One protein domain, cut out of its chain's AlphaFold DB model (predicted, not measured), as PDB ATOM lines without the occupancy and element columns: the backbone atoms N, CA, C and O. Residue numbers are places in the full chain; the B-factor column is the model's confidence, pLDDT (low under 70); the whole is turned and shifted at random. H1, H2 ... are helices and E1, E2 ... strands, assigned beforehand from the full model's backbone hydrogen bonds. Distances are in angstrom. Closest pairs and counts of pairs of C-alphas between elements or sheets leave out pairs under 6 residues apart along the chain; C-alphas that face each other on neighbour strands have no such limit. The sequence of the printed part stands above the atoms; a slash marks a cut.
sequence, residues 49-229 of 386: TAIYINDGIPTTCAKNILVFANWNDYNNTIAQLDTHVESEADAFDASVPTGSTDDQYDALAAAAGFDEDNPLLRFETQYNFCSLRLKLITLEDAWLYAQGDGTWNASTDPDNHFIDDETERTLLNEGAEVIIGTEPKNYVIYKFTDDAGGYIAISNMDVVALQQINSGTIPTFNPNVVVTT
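This is residues 49 to 229 of the 386 residues of an uncharacterized protein of Flavobacterium noncentrifugens (UniProt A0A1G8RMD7). A strongly twisted wall of six strands stands at one end of an elongated domain, and the long helix H1 runs from beside it toward the other end, where the small helix H2 lies. Near the middle, H1, H3 and H4 pack on the short helix H5; residues 145 to 151, of which 145 is the last residue of H4 and the rest belong to the loop after it, stick out, while H6 covers E4 and E5 of the sheet. The printed part has 181 residues with six named helices and six named strands, in the order E1 E2 H1 H2 H3 H4 H5 E3 E4 E5 H6 E6, and its class is mixed, helices and strands. The mixed sheet runs E1 E2 E3 E4 E5 E6, with only E2 and E3 parallel among its neighbour pairs. The whole is only just compact, close to loose, with a radius of gyration of the C-alphas of 18.8 A and spans of 62 by 40 by 30 A.

Find C-alpha 49 at (100.524, 3.715, -13.085), where E1 begins; it holds residues 49 to 51, and E2 holds 65 to 68. Then look for C-alpha 71 at (93.215, 15.436, -14.555): from there H1 runs 33.2 A to C-alpha 93 at (71.938, -5.874, -0.651). Next come H2, residues 102 to 111, and H3, residues 118 to 127, each 14.3 A long. H4, residues 132 to 145, covers 20.0 A, and H5 is residues 166 to 170. Read on to E3 at 177 to 180, E4 at 188 to 192, 12.6 A long, and E5 at 199 to 202. H6 takes residues 207 to 214, 10.2 A long, and E6, residues 225 to 228, ends at C-alpha 228, (98.866, 27.860, -5.366).

Start at the sheet's edge strand E1, which forms an antiparallel hairpin with E2; there N 49 and O 67 are 3.0 A apart. E2 and E3 are parallel, with N 68 and O 179 at 2.9 A; with H1 to H5 between them they form a strand-helix-strand unit, two parallel neighbour strands joined through helices. E3, E4 and E5 make a meander, each strand the antiparallel neighbour of the one before: look at N 190 and O 178, 2.8 A, and N 200 and O 191, 2.8 A. The edge strand E6 is antiparallel to E5, with N 201 and O 226 at 2.8 A. H6 is on the sheet at a height of 9.4 A, over E5 and only just over E4, on which 3 of its C-alphas fall; it runs along the strands, at 4 degrees to E5 on the local plane. H1 only grazes the sheet with residues 71 to 77, and H3 only grazes it with residues 124 to 127. Now turn to the hub, H5. It touches residues 78 to 82 of H1, the closest C-alphas being those of Ile 78 and Thr 167, 5.6 A apart. It touches H3, closest at Leu 120 and Thr 170, whose C-alphas are 6.4 A apart, and residues 132 to 134 of H4, closest at the C-alphas of Arg 133 and Arg 169, 4.7 A. H1, with residues 81 to 88, touches H3 at a steep tilt of 43 degrees, opposite ways; the closest C-alphas, of Val 85 and Pro 119, are 5.8 A apart. H3 and H4 are near each other. H2 touches no helix and is only just apart from H1, 8.2 A at the closest. In H1 to H6 every O i to N i+4 pair is within hydrogen-bond range.

Look for the two C-alphas farthest apart at Gly 99 and Phe 221, 63.3 A. The printed part has no cut. Its long links are residues 52 to 64, from E1 to E2, and residues 146 to 165, from H4 to H5; residues 145 to 151 stand free. The mean pLDDT of the printed part is 92.8, and no printed residue is under 70.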
ATOM      1  N   THR A  49      99.377   4.532 -13.483       94.06
ATOM      2  CA  THR A  49     100.524   3.715 -13.085       94.06
ATOM      3  C   THR A  49     100.929   4.063 -11.659       94.06
ATOM      4  O   THR A  49     100.558   5.112 -11.143       94.06
ATOM      5  N   ALA A  50     101.677   3.181 -10.999       94.75
ATOM      6  CA  ALA A  50     102.179   3.416  -9.652       94.75
ATOM      7  C   ALA A  50     103.705   3.326  -9.645       94.75
ATOM      8  O   ALA A  50     104.293   2.377 -10.180       94.75
ATOM      9  N   ILE A  51     104.353   4.311  -9.030       95.12
ATOM     10  CA  ILE A  51     105.810   4.373  -8.898       95.12
ATOM     11  C   ILE A  51     106.214   4.502  -7.428       95.12
ATOM     12  O   ILE A  51     105.382   4.703  -6.544       95.12
ATOM     13  N   TYR A  52     107.506   4.319  -7.176       95.44
ATOM     14  CA  TYR A  52     108.105   4.657  -5.895       95.44
ATOM     15  C   TYR A  52     108.878   5.963  -6.049       95.44
ATOM     16  O   TYR A  52     109.675   6.091  -6.983       95.44
ATOM     17  N   ILE A  53     108.675   6.892  -5.124       95.06
ATOM     18  CA  ILE A  53     109.500   8.083  -4.932       95.06
ATOM     19  C   ILE A  53     109.876   8.186  -3.456       95.06
ATOM     20  O   ILE A  53     109.115   7.783  -2.587       95.06
ATOM     21  N   ASN A  54     111.047   8.731  -3.143       94.75
ATOM     22  CA  ASN A  54     111.401   8.999  -1.751       94.75
ATOM     23  C   ASN A  54     110.794  10.340  -1.309       94.75
ATOM     24  O   ASN A  54     111.492  11.341  -1.284       94.75
ATOM     25  N   ASP A  55     109.507  10.380  -0.989       94.25
ATOM     26  CA  ASP A  55     108.776  11.589  -0.568       94.25
ATOM     27  C   ASP A  55     109.078  12.037   0.879       94.25
ATOM     28  O   ASP A  55     108.552  13.050   1.340       94.25
ATOM     29  N   GLY A  56     109.934  11.308   1.602       94.31
ATOM     30  CA  GLY A  56     110.267  11.581   3.002       94.31
ATOM     31  C   GLY A  56     109.240  11.054   4.008       94.31
ATOM     32  O   GLY A  56     109.427  11.255   5.208       94.31
ATOM     33  N   ILE A  57     108.192  10.357   3.555       94.19
ATOM     34  CA  ILE A  57     107.199   9.702   4.407       94.19
ATOM     35  C   ILE A  57     107.537   8.203   4.475       94.19
ATOM     36  O   ILE A  57     107.596   7.531   3.444       94.19
ATOM     37  N   PRO A  58     107.776   7.632   5.671       91.00
ATOM     38  CA  PRO A  58     108.023   6.200   5.800       91.00
ATOM     39  C   PRO A  58     106.833   5.386   5.285       91.00
ATOM     40  O   PRO A  58     105.704   5.598   5.717       91.00
ATOM     41  N   THR A  59     107.090   4.418   4.406       87.88
ATOM     42  CA  THR A  59     106.061   3.531   3.854       87.88
ATOM     43  C   THR A  59     106.582   2.104   3.733       87.88
ATOM     44  O   THR A  59     107.774   1.873   3.530       87.88
ATOM     45  N   THR A  60     105.684   1.133   3.883       85.19
ATOM     46  CA  THR A  60     105.976  -0.297   3.708       85.19
ATOM     47  C   THR A  60     105.587  -0.810   2.321       85.19
ATOM     48  O   THR A  60     105.912  -1.949   1.981       85.19
ATOM     49  N   CYS A  61     104.912   0.006   1.505       87.31
ATOM     50  CA  CYS A  61     104.485  -0.370   0.163       87.31
ATOM     51  C   CYS A  61     105.621  -0.252  -0.859       87.31
ATOM     52  O   CYS A  61     106.463   0.642  -0.790       87.31
ATOM     53  N   ALA A  62     105.617  -1.131  -1.868       88.94
ATOM     54  CA  ALA A  62     106.619  -1.079  -2.936       88.94
ATOM     55  C   ALA A  62     106.435   0.130  -3.863       88.94
ATOM     56  O   ALA A  62     107.375   0.510  -4.562       88.94
ATOM     57  N   LYS A  63     105.223   0.694  -3.905       93.94
ATOM     58  CA  LYS A  63     104.850   1.911  -4.628       93.94
ATOM     59  C   LYS A  63     104.138   2.849  -3.659       93.94
ATOM     60  O   LYS A  63     103.352   2.402  -2.829       93.94
ATOM     61  N   ASN A  64     104.405   4.143  -3.765       94.06
ATOM     62  CA  ASN A  64     103.878   5.140  -2.832       94.06
ATOM     63  C   ASN A  64     103.325   6.382  -3.519       94.06
ATOM     64  O   ASN A  64     102.961   7.316  -2.823       94.06
ATOM     65  N   ILE A  65     103.227   6.416  -4.850       96.94
ATOM     66  CA  ILE A  65     102.499   7.476  -5.548       96.94
ATOM     67  C   ILE A  65     101.912   6.964  -6.863       96.94
ATOM     68  O   ILE A  65     102.529   6.156  -7.568       96.94
ATOM     69  N   LEU A  66     100.708   7.436  -7.184       97.62
ATOM     70  CA  LEU A  66     100.042   7.166  -8.453       97.62
ATOM     71  C   LEU A  66     100.364   8.256  -9.478       97.62
ATOM     72  O   LEU A  66     100.541   9.424  -9.133       97.62
ATOM     73  N   VAL A  67     100.408   7.857 -10.744       97.12
ATOM     74  CA  VAL A  67     100.682   8.706 -11.902       97.12
ATOM     75  C   VAL A  67      99.513   8.592 -12.874       97.12
ATOM     76  O   VAL A  67      99.224   7.497 -13.363       97.12
ATOM     77  N   PHE A  68      98.887   9.723 -13.183       95.50
ATOM     78  CA  PHE A  68      97.839   9.845 -14.196       95.50
ATOM     79  C   PHE A  68      98.332  10.705 -15.356       95.50
ATOM     80  O   PHE A  68      99.079  11.657 -15.152       95.50
ATOM     81  N   ALA A  69      97.877  10.424 -16.578       92.56
ATOM     82  CA  ALA A  69      98.281  11.215 -17.740       92.56
ATOM     83  C   ALA A  69      97.776  12.669 -17.670       92.56
ATOM     84  O   ALA A  69      98.457  13.585 -18.129       92.56
ATOM     85  N   ASN A  70      96.580  12.879 -17.115       89.88
ATOM     86  CA  ASN A  70      95.911  14.174 -17.004       89.88
ATOM     87  C   ASN A  70      94.840  14.144 -15.891       89.88
ATOM     88  O   ASN A  70      94.500  13.089 -15.351       89.88
ATOM     89  N   TRP A  71      94.266  15.306 -15.571       88.06
ATOM     90  CA  TRP A  71      93.215  15.436 -14.555       88.06
ATOM     91  C   TRP A  71      91.888  14.759 -14.920       88.06
ATOM     92  O   TRP A  71      91.151  14.359 -14.020       88.06
ATOM     93  N   ASN A  72      91.568  14.598 -16.209       86.19
ATOM     94  CA  ASN A  72      90.353  13.879 -16.605       86.19
ATOM     95  C   ASN A  72      90.464  12.400 -16.234       86.19
ATOM     96  O   ASN A  72      89.520  11.850 -15.681       86.19
ATOM     97  N   ASP A  73      91.620  11.779 -16.453       89.00
ATOM     98  CA  ASP A  73      91.882  10.390 -16.073       89.00
ATOM     99  C   ASP A  73      91.809  10.181 -14.554       89.00
ATOM    100  O   ASP A  73      91.184   9.221 -14.090       89.00
ATOM    101  N   TYR A  74      92.356  11.119 -13.773       92.25
ATOM    102  CA  TYR A  74      92.221  11.138 -12.314       92.25
ATOM    103  C   TYR A  74      90.744  11.206 -11.881       92.25
ATOM    104  O   TYR A  74      90.251  10.332 -11.166       92.25
ATOM    105  N   ASN A  75      89.997  12.196 -12.381       88.06
ATOM    106  CA  ASN A  75      88.589  12.406 -12.025       88.06
ATOM    107  C   ASN A  75      87.671  11.265 -12.503       88.06
ATOM    108  O   ASN A  75      86.756  10.855 -11.785       88.06
ATOM    109  N   ASN A  76      87.927  10.714 -13.690       88.94
ATOM    110  CA  ASN A  76      87.200   9.560 -14.216       88.94
ATOM    111  C   ASN A  76      87.449   8.314 -13.364       88.94
ATOM    112  O   ASN A  76      86.517   7.551 -13.118       88.94
ATOM    113  N   THR A  77      88.674   8.128 -12.866       93.56
ATOM    114  CA  THR A  77      89.006   7.012 -11.972       93.56
ATOM    115  C   THR A  77      88.237   7.112 -10.652       93.56
ATOM    116  O   THR A  77      87.668   6.112 -10.216       93.56
ATOM    117  N   ILE A  78      88.109   8.311 -10.066       92.75
ATOM    118  CA  ILE A  78      87.249   8.548  -8.886       92.75
ATOM    119  C   ILE A  78      85.804   8.112  -9.178       92.75
ATOM    120  O   ILE A  78      85.217   7.344  -8.416       92.75
ATOM    121  N   ALA A  79      85.231   8.558 -10.301       90.56
ATOM    122  CA  ALA A  79      83.852   8.233 -10.670       90.56
ATOM    123  C   ALA A  79      83.629   6.729 -10.933       90.56
ATOM    124  O   ALA A  79      82.581   6.180 -10.577       90.56
ATOM    125  N   GLN A  80      84.610   6.049 -11.533       93.00
ATOM    126  CA  GLN A  80      84.567   4.602 -11.752       93.00
ATOM    127  C   GLN A  80      84.648   3.829 -10.430       93.00
ATOM    128  O   GLN A  80      83.862   2.906 -10.222       93.00
ATOM    129  N   LEU A  81      85.540   4.222  -9.512       94.12
ATOM    130  CA  LEU A  81      85.634   3.608  -8.184       94.12
ATOM    131  C   LEU A  81      84.349   3.807  -7.371       94.12
ATOM    132  O   LEU A  81      83.864   2.843  -6.782       94.12
ATOM    133  N   ASP A  82      83.747   5.003  -7.403       92.94
ATOM    134  CA  ASP A  82      82.434   5.254  -6.786       92.94
ATOM    135  C   ASP A  82      81.366   4.292  -7.331       92.94
ATOM    136  O   ASP A  82      80.577   3.723  -6.576       92.94
ATOM    137  N   THR A  83      81.357   4.085  -8.651       92.75
ATOM    138  CA  THR A  83      80.404   3.186  -9.319       92.75
ATOM    139  C   THR A  83      80.625   1.731  -8.910       92.75
ATOM    140  O   THR A  83      79.655   1.012  -8.679       92.75
ATOM    141  N   HIS A  84      81.878   1.287  -8.784       93.19
ATOM    142  CA  HIS A  84      82.192  -0.073  -8.341       93.19
ATOM    143  C   HIS A  84      81.803  -0.314  -6.877       93.19
ATOM    144  O   HIS A  84      81.227  -1.359  -6.582       93.19
ATOM    145  N   VAL A  85      82.055   0.648  -5.980       93.81
ATOM    146  CA  VAL A  85      81.618   0.580  -4.571       93.81
ATOM    147  C   VAL A  85      80.100   0.451  -4.482       93.81
ATOM    148  O   VAL A  85      79.598  -0.479  -3.851       93.81
ATOM    149  N   GLU A  86      79.354   1.324  -5.165       92.44
ATOM    150  CA  GLU A  86      77.888   1.260  -5.163       92.44
ATOM    151  C   GLU A  86      77.371  -0.041  -5.787       92.44
ATOM    152  O   GLU A  86      76.500  -0.686  -5.210       92.44
ATOM    153  N   SER A  87      77.925  -0.468  -6.925       91.81
ATOM    154  CA  SER A  87      77.473  -1.679  -7.615       91.81
ATOM    155  C   SER A  87      77.699  -2.949  -6.795       91.81
ATOM    156  O   SER A  87      76.866  -3.854  -6.854       91.81
ATOM    157  N   GLU A  88      78.816  -3.065  -6.075       92.56
ATOM    158  CA  GLU A  88      79.065  -4.235  -5.228       92.56
ATOM    159  C   GLU A  88      78.191  -4.236  -3.986       92.56
ATOM    160  O   GLU A  88      77.669  -5.286  -3.606       92.56
ATOM    161  N   ALA A  89      77.976  -3.066  -3.388       92.69
ATOM    162  CA  ALA A  89      77.090  -2.949  -2.247       92.69
ATOM    163  C   ALA A  89      75.626  -3.218  -2.626       92.69
ATOM    164  O   ALA A  89      74.934  -3.936  -1.910       92.69
ATOM    165  N   ASP A  90      75.171  -2.739  -3.784       93.38
ATOM    166  CA  ASP A  90      73.822  -3.008  -4.297       93.38
ATOM    167  C   ASP A  90      73.634  -4.493  -4.648       93.38
ATOM    168  O   ASP A  90      72.574  -5.069  -4.397       93.38
ATOM    169  N   ALA A  91      74.673  -5.151  -5.174       92.69
ATOM    170  CA  ALA A  91      74.645  -6.589  -5.432       92.69
ATOM    171  C   ALA A  91      74.577  -7.416  -4.138       92.69
ATOM    172  O   ALA A  91      73.873  -8.428  -4.102       92.69
ATOM    173  N   PHE A  92      75.288  -6.998  -3.084       93.75
ATOM    174  CA  PHE A  92      75.185  -7.634  -1.774       93.75
ATOM    175  C   PHE A  92      73.798  -7.417  -1.163       93.75
ATOM    176  O   PHE A  92      73.168  -8.393  -0.761       93.75
ATOM    177  N   ASP A  93      73.278  -6.188  -1.166       91.69
ATOM    178  CA  ASP A  93      71.938  -5.874  -0.651       91.69
ATOM    179  C   ASP A  93      70.850  -6.739  -1.285       91.69
ATOM    180  O   ASP A  93      69.972  -7.237  -0.585       91.69
ATOM    181  N   ALA A  94      70.925  -6.957  -2.601       92.25
ATOM    182  CA  ALA A  94      69.973  -7.792  -3.327       92.25
ATOM    183  C   ALA A  94      69.980  -9.267  -2.873       92.25
ATOM    184  O   ALA A  94      69.019  -9.989  -3.131       92.25
ATOM    185  N   SER A  95      71.048  -9.718  -2.204       92.06
ATOM    186  CA  SER A  95      71.153 -11.063  -1.623       92.06
ATOM    187  C   SER A  95      70.626 -11.158  -0.187       92.06
ATOM    188  O   SER A  95      70.417 -12.263   0.317       92.06
ATOM    189  N   VAL A  96      70.397 -10.024   0.483       91.94
ATOM    190  CA  VAL A  96      69.947  -9.996   1.876       91.94
ATOM    191  C   VAL A  96      68.422 -10.163   1.950       91.94
ATOM    192  O   VAL A  96      67.691  -9.434   1.276       91.94
ATOM    193  N   PRO A  97      67.896 -11.061   2.811       92.19
ATOM    194  CA  PRO A  97      66.458 -11.198   3.017       92.19
ATOM    195  C   PRO A  97      65.790  -9.885   3.447       92.19
ATOM    196  O   PRO A  97      66.258  -9.192   4.357       92.19
ATOM    197  N   THR A  98      64.652  -9.563   2.830       88.00
ATOM    198  CA  THR A  98      63.851  -8.386   3.184       88.00
ATOM    199  C   THR A  98      63.457  -8.411   4.664       88.00
ATOM    200  O   THR A  98      63.055  -9.445   5.190       88.00
ATOM    201  N   GLY A  99      63.558  -7.262   5.338       85.00
ATOM    202  CA  GLY A  99      63.219  -7.134   6.761       85.00
ATOM    203  C   GLY A  99      64.317  -7.587   7.729       85.00
ATOM    204  O   GLY A  99      64.081  -7.577   8.935       85.00
ATOM    205  N   SER A 100      65.507  -7.950   7.233       88.31
ATOM    206  CA  SER A 100      66.653  -8.285   8.086       88.31
ATOM    207  C   SER A 100      66.989  -7.142   9.049       88.31
ATOM    208  O   SER A 100      67.156  -5.991   8.634       88.31
ATOM    209  N   THR A 101      67.139  -7.465  10.334       87.44
ATOM    210  CA  THR A 101      67.566  -6.503  11.358       87.44
ATOM    211  C   THR A 101      69.000  -6.051  11.127       87.44
ATOM    212  O   THR A 101      69.741  -6.613  10.304       87.44
ATOM    213  N   ASP A 102      69.430  -5.031  11.875       83.38
ATOM    214  CA  ASP A 102      70.798  -4.564  11.737       83.38
ATOM    215  C   ASP A 102      71.835  -5.651  12.071       83.38
ATOM    216  O   ASP A 102      72.780  -5.875  11.317       83.38
ATOM    217  N   ASP A 103      71.586  -6.419  13.124       84.50
ATOM    218  CA  ASP A 103      72.500  -7.473  13.554       84.50
ATOM    219  C   ASP A 103      72.510  -8.669  12.587       84.50
ATOM    220  O   ASP A 103      73.565  -9.248  12.332       84.50
ATOM    221  N   GLN A 104      71.362  -9.016  11.991       90.12
ATOM    222  CA  GLN A 104      71.259 -10.127  11.034       90.12
ATOM    223  C   GLN A 104      72.059  -9.870   9.759       90.12
ATOM    224  O   GLN A 104      72.830 -10.716   9.320       90.12
ATOM    225  N   TYR A 105      71.901  -8.693   9.167       89.75
ATOM    226  CA  TYR A 105      72.676  -8.306   7.987       89.75
ATOM    227  C   TYR A 105      74.160  -8.179   8.322       89.75
ATOM    228  O   TYR A 105      74.986  -8.569   7.505       89.75
ATOM    229  N   ASP A 106      74.528  -7.657   9.499       87.19
ATOM    230  CA  ASP A 106      75.938  -7.588   9.900       87.19
ATOM    231  C   ASP A 106      76.546  -8.994  10.009       87.19
ATOM    232  O   ASP A 106      77.675  -9.209   9.565       87.19
ATOM    233  N   ALA A 107      75.784  -9.963  10.526       89.12
ATOM    234  CA  ALA A 107      76.176 -11.368  10.546       89.12
ATOM    235  C   ALA A 107      76.279 -11.968   9.132       89.12
ATOM    236  O   ALA A 107      77.251 -12.664   8.846       89.12
ATOM    237  N   LEU A 108      75.337 -11.665   8.231       92.88
ATOM    238  CA  LEU A 108      75.385 -12.099   6.827       92.88
ATOM    239  C   LEU A 108      76.595 -11.513   6.092       92.88
ATOM    240  O   LEU A 108      77.301 -12.237   5.394       92.88
ATOM    241  N   ALA A 109      76.872 -10.223   6.282       91.00
ATOM    242  CA  ALA A 109      78.024  -9.555   5.693       91.00
ATOM    243  C   ALA A 109      79.333 -10.163   6.205       91.00
ATOM    244  O   ALA A 109      80.231 -10.429   5.411       91.00
ATOM    245  N   ALA A 110      79.432 -10.437   7.510       89.62
ATOM    246  CA  ALA A 110      80.595 -11.104   8.087       89.62
ATOM    247  C   ALA A 110      80.769 -12.534   7.548       89.62
ATOM    248  O   ALA A 110      81.871 -12.900   7.147       89.62
ATOM    249  N   ALA A 111      79.689 -13.320   7.480       91.56
ATOM    250  CA  ALA A 111      79.714 -14.687   6.958       91.56
ATOM    251  C   ALA A 111      80.094 -14.745   5.469       91.56
ATOM    252  O   ALA A 111      80.790 -15.665   5.046       91.56
ATOM    253  N   ALA A 112      79.673 -13.751   4.684       91.62
ATOM    254  CA  ALA A 112      80.019 -13.619   3.271       91.62
ATOM    255  C   ALA A 112      81.400 -12.979   3.025       91.62
ATOM    256  O   ALA A 112      81.828 -12.894   1.876       91.62
ATOM    257  N   GLY A 113      82.081 -12.483   4.067       90.81
ATOM    258  CA  GLY A 113      83.309 -11.697   3.917       90.81
ATOM    259  C   GLY A 113      83.103 -10.379   3.157       90.81
ATOM    260  O   GLY A 113      84.017  -9.900   2.493       90.81
ATOM    261  N   PHE A 114      81.897  -9.805   3.207       91.81
ATOM    262  CA  PHE A 114      81.543  -8.602   2.461       91.81
ATOM    263  C   PHE A 114      82.114  -7.326   3.104       91.81
ATOM    264  O   PHE A 114      81.743  -6.932   4.221       91.81
ATOM    265  N   ASP A 115      82.944  -6.612   2.344       90.38
ATOM    266  CA  ASP A 115      83.410  -5.260   2.654       90.38
ATOM    267  C   ASP A 115      82.959  -4.260   1.578       90.38
ATOM    268  O   ASP A 115      83.138  -4.504   0.389       90.38
ATOM    269  N   GLU A 116      82.370  -3.136   1.999       89.81
ATOM    270  CA  GLU A 116      81.897  -2.079   1.082       89.81
ATOM    271  C   GLU A 116      83.075  -1.412   0.372       89.81
ATOM    272  O   GLU A 116      82.974  -1.047  -0.795       89.81
ATOM    273  N   ASP A 117      84.214  -1.324   1.060       92.12
ATOM    274  CA  ASP A 117      85.430  -0.712   0.540       92.12
ATOM    275  C   ASP A 117      86.289  -1.709  -0.261       92.12
ATOM    276  O   ASP A 117      87.391  -1.364  -0.696       92.12
ATOM    277  N   ASN A 118      85.810  -2.941  -0.495       92.94
ATOM    278  CA  ASN A 118      86.569  -3.969  -1.213       92.94
ATOM    279  C   ASN A 118      87.024  -3.513  -2.615       92.94
ATOM    280  O   ASN A 118      88.182  -3.757  -2.955       92.94
ATOM    281  N   PRO A 119      86.219  -2.797  -3.429       94.38
ATOM    282  CA  PRO A 119      86.709  -2.237  -4.689       94.38
ATOM    283  C   PRO A 119      87.939  -1.336  -4.533       94.38
ATOM    284  O   PRO A 119      88.840  -1.388  -5.369       94.38
ATOM    285  N   LEU A 120      88.004  -0.561  -3.447       95.44
ATOM    286  CA  LEU A 120      89.121   0.337  -3.145       95.44
ATOM    287  C   LEU A 120      90.345  -0.453  -2.676       95.44
ATOM    288  O   LEU A 120      91.448  -0.234  -3.169       95.44
ATOM    289  N   LEU A 121      90.141  -1.445  -1.804       94.25
ATOM    290  CA  LEU A 121      91.204  -2.343  -1.348       94.25
ATOM    291  C   LEU A 121      91.841  -3.116  -2.512       94.25
ATOM    292  O   LEU A 121      93.061  -3.278  -2.577       94.25
ATOM    293  N   ARG A 122      91.025  -3.591  -3.457       92.31
ATOM    294  CA  ARG A 122      91.523  -4.285  -4.651       92.31
ATOM    295  C   ARG A 122      92.315  -3.361  -5.561       92.31
ATOM    296  O   ARG A 122      93.332  -3.797  -6.089       92.31
ATOM    297  N   PHE A 123      91.881  -2.112  -5.717       94.50
ATOM    298  CA  PHE A 123      92.640  -1.103  -6.450       94.50
ATOM    299  C   PHE A 123      94.023  -0.889  -5.811       94.50
ATOM    300  O   PHE A 123      95.042  -1.009  -6.485       94.50
ATOM    301  N   GLU A 124      94.081  -0.667  -4.498       94.44
ATOM    302  CA  GLU A 124      95.341  -0.486  -3.761       94.44
ATOM    303  C   GLU A 124      96.261  -1.711  -3.869       94.44
ATOM    304  O   GLU A 124      97.459  -1.577  -4.128       94.44
ATOM    305  N   THR A 125      95.691  -2.915  -3.750       92.94
ATOM    306  CA  THR A 125      96.421  -4.186  -3.869       92.94
ATOM    307  C   THR A 125      96.966  -4.391  -5.282       92.94
ATOM    308  O   THR A 125      98.114  -4.799  -5.443       92.94
ATOM    309  N   GLN A 126      96.174  -4.074  -6.312       91.12
ATOM    310  CA  GLN A 126      96.573  -4.189  -7.718       91.12
ATOM    311  C   GLN A 126      97.826  -3.358  -8.025       91.12
ATOM    312  O   GLN A 126      98.683  -3.800  -8.790       91.12
ATOM    313  N   TYR A 127      97.941  -2.173  -7.423       92.06
ATOM    314  CA  TYR A 127      99.075  -1.271  -7.626       92.06
ATOM    315  C   TYR A 127     100.153  -1.370  -6.537       92.06
ATOM    316  O   TYR A 127     101.174  -0.687  -6.636       92.06
ATOM    317  N   ASN A 128      99.957  -2.232  -5.529       91.94
ATOM    318  CA  ASN A 128     100.802  -2.358  -4.337       91.94
ATOM    319  C   ASN A 128     101.130  -0.987  -3.712       91.94
ATOM    320  O   ASN A 128     102.298  -0.630  -3.519       91.94
ATOM    321  N   PHE A 129     100.069  -0.204  -3.494       91.94
ATOM    322  CA  PHE A 129     100.107   1.224  -3.199       91.94
ATOM    323  C   PHE A 129      99.532   1.546  -1.811       91.94
ATOM    324  O   PHE A 129      98.430   1.112  -1.477       91.94
ATOM    325  N   CYS A 130     100.259   2.347  -1.027       90.31
ATOM    326  CA  CYS A 130      99.814   2.829   0.284       90.31
ATOM    327  C   CYS A 130      99.045   4.145   0.126       90.31
ATOM    328  O   CYS A 130      99.639   5.206  -0.081       90.31
ATOM    329  N   SER A 131      97.719   4.065   0.219       96.50
ATOM    330  CA  SER A 131      96.834   5.211   0.024       96.50
ATOM    331  C   SER A 131      96.604   6.023   1.304       96.50
ATOM    332  O   SER A 131      96.688   5.520   2.430       96.50
ATOM    333  N   LEU A 132      96.193   7.280   1.127       97.75
ATOM    334  CA  LEU A 132      95.659   8.123   2.189       97.75
ATOM    335  C   LEU A 132      94.448   7.463   2.857       97.75
ATOM    336  O   LEU A 132      94.292   7.551   4.074       97.75
ATOM    337  N   ARG A 133      93.597   6.777   2.081       97.38
ATOM    338  CA  ARG A 133      92.407   6.084   2.599       97.38
ATOM    339  C   ARG A 133      92.792   5.040   3.644       97.38
ATOM    340  O   ARG A 133      92.228   5.053   4.738       97.38
ATOM    341  N   LEU A 134      93.748   4.167   3.325       94.50
ATOM    342  CA  LEU A 134      94.180   3.089   4.214       94.50
ATOM    343  C   LEU A 134      94.761   3.641   5.524       94.50
ATOM    344  O   LEU A 134      94.401   3.174   6.610       94.50
ATOM    345  N   LYS A 135      95.598   4.681   5.428       96.06
ATOM    346  CA  LYS A 135      96.137   5.400   6.589       96.06
ATOM    347  C   LYS A 135      95.027   5.963   7.472       96.06
ATOM    348  O   LYS A 135      95.015   5.711   8.675       96.06
ATOM    349  N   LEU A 136      94.085   6.708   6.890       96.88
ATOM    350  CA  LEU A 136      93.029   7.376   7.652       96.88
ATOM    351  C   LEU A 136      92.058   6.389   8.301       96.88
ATOM    352  O   LEU A 136      91.689   6.610   9.447       96.88
ATOM    353  N   ILE A 137      91.700   5.286   7.635       94.94
ATOM    354  CA  ILE A 137      90.840   4.250   8.232       94.94
ATOM    355  C   ILE A 137      91.539   3.569   9.410       94.94
ATOM    356  O   ILE A 137      90.931   3.393  10.461       94.94
ATOM    357  N   THR A 138      92.828   3.249   9.275       94.44
ATOM    358  CA  THR A 138      93.601   2.643  10.372       94.44
ATOM    359  C   THR A 138      93.657   3.572  11.590       94.44
ATOM    360  O   THR A 138      93.477   3.133  12.727       94.44
ATOM    361  N   LEU A 139      93.881   4.870  11.360       96.75
ATOM    362  CA  LEU A 139      93.894   5.875  12.423       96.75
ATOM    363  C   LEU A 139      92.495   6.101  13.015       96.75
ATOM    364  O   LEU A 139      92.371   6.242  14.231       96.75
ATOM    365  N   GLU A 140      91.447   6.124  12.189       96.56
ATOM    366  CA  GLU A 140      90.063   6.284  12.640       96.56
ATOM    367  C   GLU A 140      89.622   5.098  13.503       96.56
ATOM    368  O   GLU A 140      89.035   5.310  14.559       96.56
ATOM    369  N   ASP A 141      89.940   3.860  13.121       94.69
ATOM    370  CA  ASP A 141      89.601   2.676  13.915       94.69
ATOM    371  C   ASP A 141      90.244   2.726  15.308       94.69
ATOM    372  O   ASP A 141      89.587   2.433  16.313       94.69
ATOM    373  N   ALA A 142      91.506   3.159  15.394       95.75
ATOM    374  CA  ALA A 142      92.181   3.379  16.671       95.75
ATOM    375  C   ALA A 142      91.534   4.522  17.474       95.75
ATOM    376  O   ALA A 142      91.332   4.398  18.686       95.75
ATOM    377  N   TRP A 143      91.167   5.617  16.802       96.56
ATOM    378  CA  TRP A 143      90.482   6.751  17.420       96.56
ATOM    379  C   TRP A 143      89.111   6.350  17.980       96.56
ATOM    380  O   TRP A 143      88.818   6.672  19.132       96.56
ATOM    381  N   LEU A 144      88.311   5.597  17.216       95.50
ATOM    382  CA  LEU A 144      86.999   5.071  17.606       95.50
ATOM    383  C   LEU A 144      87.098   4.085  18.771       95.50
ATOM    384  O   LEU A 144      86.274   4.133  19.687       95.50
ATOM    385  N   TYR A 145      88.116   3.221  18.772       94.00
ATOM    386  CA  TYR A 145      88.354   2.265  19.855       94.00
ATOM    387  C   TYR A 145      88.578   2.960  21.206       94.00
ATOM    388  O   TYR A 145      88.146   2.444  22.240       94.00
ATOM    389  N   ALA A 146      89.214   4.136  21.185       93.12
ATOM    390  CA  ALA A 146      89.473   4.964  22.358       93.12
ATOM    391  C   ALA A 146      88.269   5.821  22.802       93.12
ATOM    392  O   ALA A 146      88.305   6.398  23.890       93.12
ATOM    393  N   GLN A 147      87.203   5.923  21.995       92.06
ATOM    394  CA  GLN A 147      86.041   6.742  22.342       92.06
ATOM    395  C   GLN A 147      85.113   6.059  23.359       92.06
ATOM    396  O   GLN A 147      84.789   4.876  23.258       92.06
ATOM    397  N   GLY A 148      84.598   6.852  24.305       90.69
ATOM    398  CA  GLY A 148      83.529   6.458  25.231       90.69
ATOM    399  C   GLY A 148      82.127   6.886  24.772       90.69
ATOM    400  O   GLY A 148      81.903   7.241  23.614       90.69
ATOM    401  N   ASP A 149      81.169   6.879  25.703       90.62
ATOM    402  CA  ASP A 149      79.791   7.364  25.477       90.62
ATOM    403  C   ASP A 149      79.627   8.882  25.629       90.62
ATOM    404  O   ASP A 149      78.544   9.409  25.392       90.62
ATOM    405  N   GLY A 150      80.691   9.594  26.002       89.56
ATOM    406  CA  GLY A 150      80.687  11.053  26.103       89.56
ATOM    407  C   GLY A 150      80.718  11.763  24.746       89.56
ATOM    408  O   GLY A 150      80.619  11.151  23.677       89.56
ATOM    409  N   THR A 151      80.875  13.082  24.785       89.56
ATOM    410  CA  THR A 151      81.101  13.896  23.585       89.56
ATOM    411  C   THR A 151      82.413  13.491  22.918       89.56
ATOM    412  O   THR A 151      83.445  13.402  23.580       89.56
ATOM    413  N   TRP A 152      82.378  13.235  21.611       91.69
ATOM    414  CA  TRP A 152      83.582  12.914  20.846       91.69
ATOM    415  C   TRP A 152      84.331  14.181  20.462       91.69
ATOM    416  O   TRP A 152      83.719  15.182  20.085       91.69
ATOM    417  N   ASN A 153      85.660  14.133  20.526       86.75
ATOM    418  CA  ASN A 153      86.481  15.253  20.089       86.75
ATOM    419  C   ASN A 153      86.670  15.214  18.568       86.75
ATOM    420  O   ASN A 153      87.584  14.565  18.064       86.75
ATOM    421  N   ALA A 154      85.830  15.947  17.839       87.69
ATOM    422  CA  ALA A 154      85.918  16.037  16.385       87.69
ATOM    423  C   ALA A 154      87.268  16.594  15.890       87.69
ATOM    424  O   ALA A 154      87.690  16.257  14.790       87.69
ATOM    425  N   SER A 155      87.983  17.405  16.678       89.12
ATOM    426  CA  SER A 155      89.264  17.981  16.229       89.12
ATOM    427  C   SER A 155      90.402  16.958  16.127       89.12
ATOM    428  O   SER A 155      91.402  17.232  15.472       89.12
ATOM    429  N   THR A 156      90.257  15.781  16.746       93.81
ATOM    430  CA  THR A 156      91.261  14.704  16.695       93.81
ATOM    431  C   THR A 156      90.822  13.508  15.863       93.81
ATOM    432  O   THR A 156      91.566  12.533  15.792       93.81
ATOM    433  N   ASP A 157      89.636  13.562  15.258       95.75
ATOM    434  CA  ASP A 157      89.145  12.516  14.369       95.75
ATOM    435  C   ASP A 157      89.937  12.522  13.047       95.75
ATOM    436  O   ASP A 157      89.827  13.483  12.277       95.75
ATOM    437  N   PRO A 158      90.700  11.459  12.731       96.69
ATOM    438  CA  PRO A 158      91.462  11.369  11.486       96.69
ATOM    439  C   PRO A 158      90.580  11.436  10.232       96.69
ATOM    440  O   PRO A 158      91.016  11.920   9.189       96.69
ATOM    441  N   ASP A 159      89.320  11.005  10.318       95.50
ATOM    442  CA  ASP A 159      88.382  11.054   9.198       95.50
ATOM    443  C   ASP A 159      87.926  12.493   8.870       95.50
ATOM    444  O   ASP A 159      87.372  12.721   7.793       95.50
ATOM    445  N   ASN A 160      88.214  13.484   9.729       95.12
ATOM    446  CA  ASN A 160      88.011  14.921   9.463       95.12
ATOM    447  C   ASN A 160      89.097  15.560   8.586       95.12
ATOM    448  O   ASN A 160      89.206  16.782   8.504       95.12
ATOM    449  N   HIS A 161      89.881  14.742   7.889       95.12
ATOM    450  CA  HIS A 161      90.790  15.197   6.848       95.12
ATOM    451  C   HIS A 161      90.060  16.008   5.753       95.12
ATOM    452  O   HIS A 161      88.951  15.664   5.340       95.12
ATOM    453  N   PHE A 162      90.707  17.062   5.239       91.00
ATOM    454  CA  PHE A 162      90.115  18.037   4.307       91.00
ATOM    455  C   PHE A 162      89.678  17.425   2.958       91.00
ATOM    456  O   PHE A 162      88.669  17.838   2.374       91.00
ATOM    457  N   ILE A 163      90.406  16.403   2.491       92.50
ATOM    458  CA  ILE A 163      89.916  15.432   1.504       92.50
ATOM    459  C   ILE A 163      89.072  14.421   2.268       92.50
ATOM    460  O   ILE A 163      89.607  13.667   3.075       92.50
ATOM    461  N   ASP A 164      87.772  14.412   2.011       91.31
ATOM    462  CA  ASP A 164      86.726  13.747   2.797       91.31
ATOM    463  C   ASP A 164      85.934  12.704   1.985       91.31
ATOM    464  O   ASP A 164      84.828  12.291   2.360       91.31
ATOM    465  N   ASP A 165      86.496  12.305   0.847       92.56
ATOM    466  CA  ASP A 165      85.960  11.318  -0.080       92.56
ATOM    467  C   ASP A 165      86.893  10.099  -0.143       92.56
ATOM    468  O   ASP A 165      88.076  10.226  -0.449       92.56
ATOM    469  N   GLU A 166      86.374   8.919   0.190       95.19
ATOM    470  CA  GLU A 166      87.126   7.665   0.261       95.19
ATOM    471  C   GLU A 166      87.742   7.270  -1.081       95.19
ATOM    472  O   GLU A 166      88.864   6.764  -1.105       95.19
ATOM    473  N   THR A 167      87.046   7.515  -2.193       95.50
ATOM    474  CA  THR A 167      87.535   7.129  -3.520       95.50
ATOM    475  C   THR A 167      88.623   8.084  -3.986       95.50
ATOM    476  O   THR A 167      89.638   7.631  -4.503       95.50
ATOM    477  N   GLU A 168      88.510   9.376  -3.671       95.19
ATOM    478  CA  GLU A 168      89.594  10.351  -3.858       95.19
ATOM    479  C   GLU A 168      90.819  10.009  -2.986       95.19
ATOM    480  O   GLU A 168      91.939   9.930  -3.486       95.19
ATOM    481  N   ARG A 169      90.615   9.696  -1.697       97.38
ATOM    482  CA  ARG A 169      91.683   9.249  -0.777       97.38
ATOM    483  C   ARG A 169      92.373   7.959  -1.236       97.38
ATOM    484  O   ARG A 169      93.514   7.722  -0.853       97.38
ATOM    485  N   THR A 170      91.700   7.121  -2.023       97.50
ATOM    486  CA  THR A 170      92.275   5.885  -2.589       97.50
ATOM    487  C   THR A 170      93.316   6.187  -3.664       97.50
ATOM    488  O   THR A 170      94.190   5.365  -3.910       97.50
ATOM    489  N   LEU A 171      93.241   7.359  -4.306       97.75
ATOM    490  CA  LEU A 171      94.145   7.746  -5.393       97.75
ATOM    491  C   LEU A 171      95.347   8.577  -4.934       97.75
ATOM    492  O   LEU A 171      96.233   8.873  -5.733       97.75
ATOM    493  N   LEU A 172      95.366   8.961  -3.660       98.00
ATOM    494  CA  LEU A 172      96.387   9.818  -3.074       98.00
ATOM    495  C   LEU A 172      97.251   9.031  -2.120       98.00
ATOM    496  O   LEU A 172      96.757   8.131  -1.442       98.00
ATOM    497  N   ASN A 173      98.538   9.355  -2.067       97.31
ATOM    498  CA  ASN A 173      99.425   8.726  -1.100       97.31
ATOM    499  C   ASN A 173      99.189   9.281   0.310       97.31
ATOM    500  O   ASN A 173      98.403  10.204   0.525       97.31
ATOM    501  N   GLU A 174      99.919   8.757   1.286       96.19
ATOM    502  CA  GLU A 174      99.828   9.190   2.681       96.19
ATOM    503  C   GLU A 174     100.113  10.680   2.940       96.19
ATOM    504  O   GLU A 174      99.757  11.180   4.015       96.19
ATOM    505  N   GLY A 175     100.769  11.359   1.995       96.50
ATOM    506  CA  GLY A 175     101.065  12.791   1.995       96.50
ATOM    507  C   GLY A 175     100.031  13.649   1.255       96.50
ATOM    508  O   GLY A 175     100.234  14.858   1.143       96.50
ATOM    509  N   ALA A 176      98.923  13.060   0.789       97.12
ATOM    510  CA  ALA A 176      97.931  13.700  -0.078       97.12
ATOM    511  C   ALA A 176      98.512  14.153  -1.434       97.12
ATOM    512  O   ALA A 176      98.214  15.251  -1.914       97.12
ATOM    513  N   GLU A 177      99.346  13.300  -2.036       97.75
ATOM    514  CA  GLU A 177     100.052  13.572  -3.289       97.75
ATOM    515  C   GLU A 177      99.636  12.643  -4.436       97.75
ATOM    516  O   GLU A 177      99.296  11.472  -4.236       97.75
ATOM    517  N   VAL A 178      99.719  13.181  -5.655       97.75
ATOM    518  CA  VAL A 178      99.532  12.483  -6.934       97.75
ATOM    519  C   VAL A 178     100.457  13.088  -7.992       97.75
ATOM    520  O   VAL A 178     100.819  14.260  -7.905       97.75
ATOM    521  N   ILE A 179     100.835  12.316  -9.009       97.69
ATOM    522  CA  ILE A 179     101.570  12.826 -10.171       97.69
ATOM    523  C   ILE A 179     100.633  12.937 -11.368       97.69
ATOM    524  O   ILE A 179      99.906  11.994 -11.683       97.69
ATOM    525  N   ILE A 180     100.713  14.067 -12.072       95.06
ATOM    526  CA  ILE A 180     100.067  14.265 -13.369       95.06
ATOM    527  C   ILE A 180     101.134  14.446 -14.451       95.06
ATOM    528  O   ILE A 180     102.068  15.233 -14.287       95.06
ATOM    529  N   GLY A 181     100.994  13.717 -15.556       93.12
ATOM    530  CA  GLY A 181     101.840  13.813 -16.742       93.12
ATOM    531  C   GLY A 181     101.969  12.477 -17.477       93.12
ATOM    532  O   GLY A 181     101.730  11.407 -16.924       93.12
ATOM    533  N   THR A 182     102.353  12.530 -18.751       89.50
ATOM    534  CA  THR A 182     102.445  11.347 -19.628       89.50
ATOM    535  C   THR A 182     103.818  10.680 -19.624       89.50
ATOM    536  O   THR A 182     103.927   9.499 -19.940       89.50
ATOM    537  N   GLU A 183     104.870  11.418 -19.272       88.81
ATOM    538  CA  GLU A 183     106.242  10.917 -19.233       88.81
ATOM    539  C   GLU A 183     107.055  11.598 -18.123       88.81
ATOM    540  O   GLU A 183     106.764  12.750 -17.790       88.81
ATOM    541  N   PRO A 184     108.113  10.950 -17.585       86.12
ATOM    542  CA  PRO A 184     108.857  11.448 -16.425       86.12
ATOM    543  C   PRO A 184     109.371  12.886 -16.532       86.12
ATOM    544  O   PRO A 184     109.491  13.571 -15.522       86.12
ATOM    545  N   LYS A 185     109.667  13.355 -17.749       86.88
ATOM    546  CA  LYS A 185     110.134  14.726 -18.001       86.88
ATOM    547  C   LYS A 185     109.054  15.786 -17.780       86.88
ATOM    548  O   LYS A 185     109.394  16.917 -17.466       86.88
ATOM    549  N   ASN A 186     107.784  15.412 -17.923       88.56
ATOM    550  CA  ASN A 186     106.630  16.303 -17.796       88.56
ATOM    551  C   ASN A 186     105.800  15.986 -16.543       88.56
ATOM    552  O   ASN A 186     104.679  16.469 -16.413       88.56
ATOM    553  N   TYR A 187     106.313  15.139 -15.648       95.31
ATOM    554  CA  TYR A 187     105.643  14.849 -14.389       95.31
ATOM    555  C   TYR A 187     105.656  16.079 -13.491       95.31
ATOM    556  O   TYR A 187     106.704  16.667 -13.209       95.31
ATOM    557  N   VAL A 188     104.467  16.412 -13.004       96.38
ATOM    558  CA  VAL A 188     104.261  17.388 -11.944       96.38
ATOM    559  C   VAL A 188     103.651  16.650 -10.762       96.38
ATOM    560  O   VAL A 188     102.597  16.025 -10.885       96.38
ATOM    561  N   ILE A 189     104.331  16.698  -9.619       97.81
ATOM    562  CA  ILE A 189     103.799  16.188  -8.355       97.81
ATOM    563  C   ILE A 189     102.884  17.270  -7.786       97.81
ATOM    564  O   ILE A 189     103.311  18.407  -7.594       97.81
ATOM    565  N   TYR A 190     101.640  16.916  -7.498       96.44
ATOM    566  CA  TYR A 190     100.681  17.777  -6.821       96.44
ATOM    567  C   TYR A 190     100.509  17.297  -5.389       96.44
ATOM    568  O   TYR A 190     100.106  16.157  -5.173       96.44
ATOM    569  N   LYS A 191     100.777  18.178  -4.423       96.25
ATOM    570  CA  LYS A 191     100.448  17.992  -3.008       96.25
ATOM    571  C   LYS A 191      99.274  18.884  -2.643       96.25
ATOM    572  O   LYS A 191      99.386  20.105  -2.737       96.25
ATOM    573  N   PHE A 192      98.174  18.302  -2.190       93.75
ATOM    574  CA  PHE A 192      97.020  19.076  -1.745       93.75
ATOM    575  C   PHE A 192      97.210  19.572  -0.310       93.75
ATOM    576  O   PHE A 192      97.684  18.824   0.545       93.75
ATOM    577  N   THR A 193      96.858  20.832  -0.043       92.06
ATOM    578  CA  THR A 193      97.135  21.474   1.256       92.06
ATOM    579  C   THR A 193      95.890  21.770   2.073       92.06
ATOM    580  O   THR A 193      95.973  21.840   3.296       92.06
ATOM    581  N   ASP A 194      94.744  21.950   1.421       88.12
ATOM    582  CA  ASP A 194      93.497  22.313   2.085       88.12
ATOM    583  C   ASP A 194      92.269  21.992   1.219       88.12
ATOM    584  O   ASP A 194      92.354  21.582   0.056       88.12
ATOM    585  N   ASP A 195      91.084  22.178   1.799       81.62
ATOM    586  CA  ASP A 195      89.825  22.032   1.079       81.62
ATOM    587  C   ASP A 195      89.370  23.289   0.330       81.62
ATOM    588  O   ASP A 195      88.440  23.202  -0.481       81.62
ATOM    589  N   ALA A 196      90.041  24.421   0.542       77.69
ATOM    590  CA  ALA A 196      89.833  25.649  -0.207       77.69
ATOM    591  C   ALA A 196      90.433  25.568  -1.615       77.69
ATOM    592  O   ALA A 196      90.250  26.493  -2.389       77.69
ATOM    593  N   GLY A 197      91.115  24.478  -1.968       78.44
ATOM    594  CA  GLY A 197      91.683  24.283  -3.298       78.44
ATOM    595  C   GLY A 197      93.180  24.574  -3.377       78.44
ATOM    596  O   GLY A 197      93.708  24.680  -4.482       78.44
ATOM    597  N   GLY A 198      93.848  24.745  -2.238       85.44
ATOM    598  CA  GLY A 198      95.283  24.947  -2.170       85.44
ATOM    599  C   GLY A 198      96.049  23.687  -2.533       85.44
ATOM    600  O   GLY A 198      95.675  22.560  -2.181       85.44
ATOM    601  N   TYR A 199      97.131  23.893  -3.274       91.25
ATOM    602  CA  TYR A 199      98.055  22.837  -3.643       91.25
ATOM    603  C   TYR A 199      99.457  23.389  -3.874       91.25
ATOM    604  O   TYR A 199      99.662  24.577  -4.126       91.25
ATOM    605  N   ILE A 200     100.432  22.490  -3.827       94.06
ATOM    606  CA  ILE A 200     101.809  22.746  -4.226       94.06
ATOM    607  C   ILE A 200     102.105  21.859  -5.431       94.06
ATOM    608  O   ILE A 200     101.960  20.640  -5.350       94.06
ATOM    609  N   ALA A 201     102.487  22.476  -6.546       94.62
ATOM    610  CA  ALA A 201     102.934  21.791  -7.750       94.62
ATOM    611  C   ALA A 201     104.466  21.768  -7.787       94.62
ATOM    612  O   ALA A 201     105.112  22.808  -7.641       94.62
ATOM    613  N   ILE A 202     105.042  20.584  -7.976       97.00
ATOM    614  CA  ILE A 202     106.486  20.349  -7.982       97.00
ATOM    615  C   ILE A 202     106.858  19.724  -9.325       97.00
ATOM    616  O   ILE A 202     106.503  18.582  -9.619       97.00
ATOM    617  N   SER A 203     107.554  20.494 -10.152       95.88
ATOM    618  CA  SER A 203     107.986  20.088 -11.491       95.88
ATOM    619  C   SER A 203     109.333  19.363 -11.460       95.88
ATOM    620  O   SER A 203     110.017  19.326 -10.436       95.88
ATOM    621  N   ASN A 204     109.734  18.795 -12.603       93.62
ATOM    622  CA  ASN A 204     111.039  18.151 -12.802       93.62
ATOM    623  C   ASN A 204     111.337  16.997 -11.830       93.62
ATOM    624  O   ASN A 204     112.502  16.651 -11.632       93.62
ATOM    625  N   MET A 205     110.299  16.401 -11.228       94.94
ATOM    626  CA  MET A 205     110.442  15.355 -10.212       94.94
ATOM    627  C   MET A 205     111.423  15.754  -9.095       94.94
ATOM    628  O   MET A 205     112.256  14.948  -8.676       94.94
ATOM    629  N   ASP A 206     111.350  17.000  -8.613       96.44
ATOM    630  CA  ASP A 206     112.188  17.496  -7.515       96.44
ATOM    631  C   ASP A 206     111.768  16.875  -6.169       96.44
ATOM    632  O   ASP A 206     111.093  17.471  -5.328       96.44
ATOM    633  N   VAL A 207     112.159  15.616  -5.981       96.00
ATOM    634  CA  VAL A 207     111.829  14.809  -4.803       96.00
ATOM    635  C   VAL A 207     112.464  15.385  -3.529       96.00
ATOM    636  O   VAL A 207     111.916  15.215  -2.444       96.00
ATOM    637  N   VAL A 208     113.574  16.123  -3.638       96.88
ATOM    638  CA  VAL A 208     114.188  16.808  -2.487       96.88
ATOM    639  C   VAL A 208     113.290  17.948  -2.006       96.88
ATOM    640  O   VAL A 208     113.075  18.088  -0.801       96.88
ATOM    641  N   ALA A 209     112.718  18.730  -2.926       97.56
ATOM    642  CA  ALA A 209     111.722  19.734  -2.569       97.56
ATOM    643  C   ALA A 209     110.485  19.099  -1.919       97.56
ATOM    644  O   ALA A 209     110.014  19.599  -0.898       97.56
ATOM    645  N   LEU A 210     109.999  17.970  -2.454       97.69
ATOM    646  CA  LEU A 210     108.878  17.237  -1.859       97.69
ATOM    647  C   LEU A 210     109.180  16.782  -0.422       97.69
ATOM    648  O   LEU A 210     108.360  17.003   0.464       97.69
ATOM    649  N   GLN A 211     110.367  16.223  -0.162       97.75
ATOM    650  CA  GLN A 211     110.795  15.833   1.189       97.75
ATOM    651  C   GLN A 211     110.793  17.016   2.162       97.75
ATOM    652  O   GLN A 211     110.307  16.898   3.288       97.75
ATOM    653  N   GLN A 212     111.313  18.171   1.732       97.50
ATOM    654  CA  GLN A 212     111.296  19.392   2.543       97.50
ATOM    655  C   GLN A 212     109.858  19.802   2.868       97.50
ATOM    656  O   GLN A 212     109.537  20.022   4.038       97.50
ATOM    657  N   ILE A 213     108.982  19.808   1.862       97.62
ATOM    658  CA  ILE A 213     107.562  20.139   2.016       97.62
ATOM    659  C   ILE A 213     106.880  19.167   2.988       97.62
ATOM    660  O   ILE A 213     106.169  19.608   3.890       97.62
ATOM    661  N   ASN A 214     107.151  17.866   2.878       97.25
ATOM    662  CA  ASN A 214     106.597  16.836   3.764       97.25
ATOM    663  C   ASN A 214     107.138  16.903   5.194       97.25
ATOM    664  O   ASN A 214     106.436  16.529   6.132       97.25
ATOM    665  N   SER A 215     108.333  17.461   5.383       96.31
ATOM    666  CA  SER A 215     108.878  17.804   6.703       96.31
ATOM    667  C   SER A 215     108.361  19.138   7.268       96.31
ATOM    668  O   SER A 215     108.735  19.522   8.374       96.31
ATOM    669  N   GLY A 216     107.501  19.851   6.530       95.44
ATOM    670  CA  GLY A 216     106.888  21.114   6.952       95.44
ATOM    671  C   GLY A 216     107.601  22.381   6.470       95.44
ATOM    672  O   GLY A 216     107.276  23.468   6.940       95.44
ATOM    673  N   THR A 217     108.555  22.278   5.538       96.50
ATOM    674  CA  THR A 217     109.303  23.429   4.998       96.50
ATOM    675  C   THR A 217     109.035  23.618   3.507       96.50
ATOM    676  O   THR A 217     109.394  22.772   2.697       96.50
ATOM    677  N   ILE A 218     108.459  24.759   3.118       94.56
ATOM    678  CA  ILE A 218     108.243  25.105   1.704       94.56
ATOM    679  C   ILE A 218     109.472  25.864   1.167       94.56
ATOM    680  O   ILE A 218     109.751  26.964   1.654       94.56
ATOM    681  N   PRO A 219     110.203  25.345   0.161       93.75
ATOM    682  CA  PRO A 219     111.377  26.022  -0.388       93.75
ATOM    683  C   PRO A 219     110.976  27.163  -1.337       93.75
ATOM    684  O   PRO A 219     110.838  26.979  -2.543       93.75
ATOM    685  N   THR A 220     110.820  28.369  -0.790       87.12
ATOM    686  CA  THR A 220     110.270  29.553  -1.484       87.12
ATOM    687  C   THR A 220     111.078  30.067  -2.681       87.12
ATOM    688  O   THR A 220     110.535  30.808  -3.495       87.12
ATOM    689  N   PHE A 221     112.355  29.693  -2.809       91.56
ATOM    690  CA  PHE A 221     113.228  30.096  -3.924       91.56
ATOM    691  C   PHE A 221     113.503  28.967  -4.925       91.56
ATOM    692  O   PHE A 221     114.347  29.124  -5.807       91.56
ATOM    693  N   ASN A 222     112.834  27.819  -4.788       95.62
ATOM    694  CA  ASN A 222     113.009  26.715  -5.720       95.62
ATOM    695  C   ASN A 222     112.155  26.950  -6.985       95.62
ATOM    696  O   ASN A 222     110.930  26.977  -6.876       95.62
ATOM    697  N   PRO A 223     112.760  27.075  -8.184       95.81
ATOM    698  CA  PRO A 223     112.016  27.317  -9.423       95.81
ATOM    699  C   PRO A 223     111.106  26.151  -9.838       95.81
ATOM    700  O   PRO A 223     110.220  26.341 -10.665       95.81
ATOM    701  N   ASN A 224     111.303  24.955  -9.277       96.31
ATOM    702  CA  ASN A 224     110.457  23.794  -9.535       96.31
ATOM    703  C   ASN A 224     109.175  23.793  -8.692       96.31
ATOM    704  O   ASN A 224     108.312  22.954  -8.940       96.31
ATOM    705  N   VAL A 225     109.051  24.677  -7.695       96.31
ATOM    706  CA  VAL A 225     107.950  24.669  -6.726       96.31
ATOM    707  C   VAL A 225     107.033  25.862  -6.951       96.31
ATOM    708  O   VAL A 225     107.434  27.015  -6.815       96.31
ATOM    709  N   VAL A 226     105.766  25.572  -7.233       92.88
ATOM    710  CA  VAL A 226     104.699  26.566  -7.338       92.88
ATOM    711  C   VAL A 226     103.682  26.301  -6.240       92.88
ATOM    712  O   VAL A 226     103.060  25.241  -6.194       92.88
ATOM    713  N   VAL A 227     103.508  27.274  -5.348       91.25
ATOM    714  CA  VAL A 227     102.470  27.238  -4.315       91.25
ATOM    715  C   VAL A 227     101.251  27.975  -4.845       91.25
ATOM    716  O   VAL A 227     101.311  29.181  -5.089       91.25
ATOM    717  N   THR A 228     100.139  27.264  -4.982       86.19
ATOM    718  CA  THR A 228      98.866  27.860  -5.366       86.19
ATOM    719  C   THR A 228      97.996  28.003  -4.134       86.19
ATOM    720  O   THR A 228      97.516  27.019  -3.573       86.19
ATOM    721  N   THR A 229      97.762  29.253  -3.738       81.88
ATOM    722  CA  THR A 229      96.725  29.596  -2.771       81.88
ATOM    723  C   THR A 229      95.470  30.063  -3.514       81.88
ATOM    724  O   THR A 229      95.538  30.931  -4.392       81.88
TER     725      THR A 229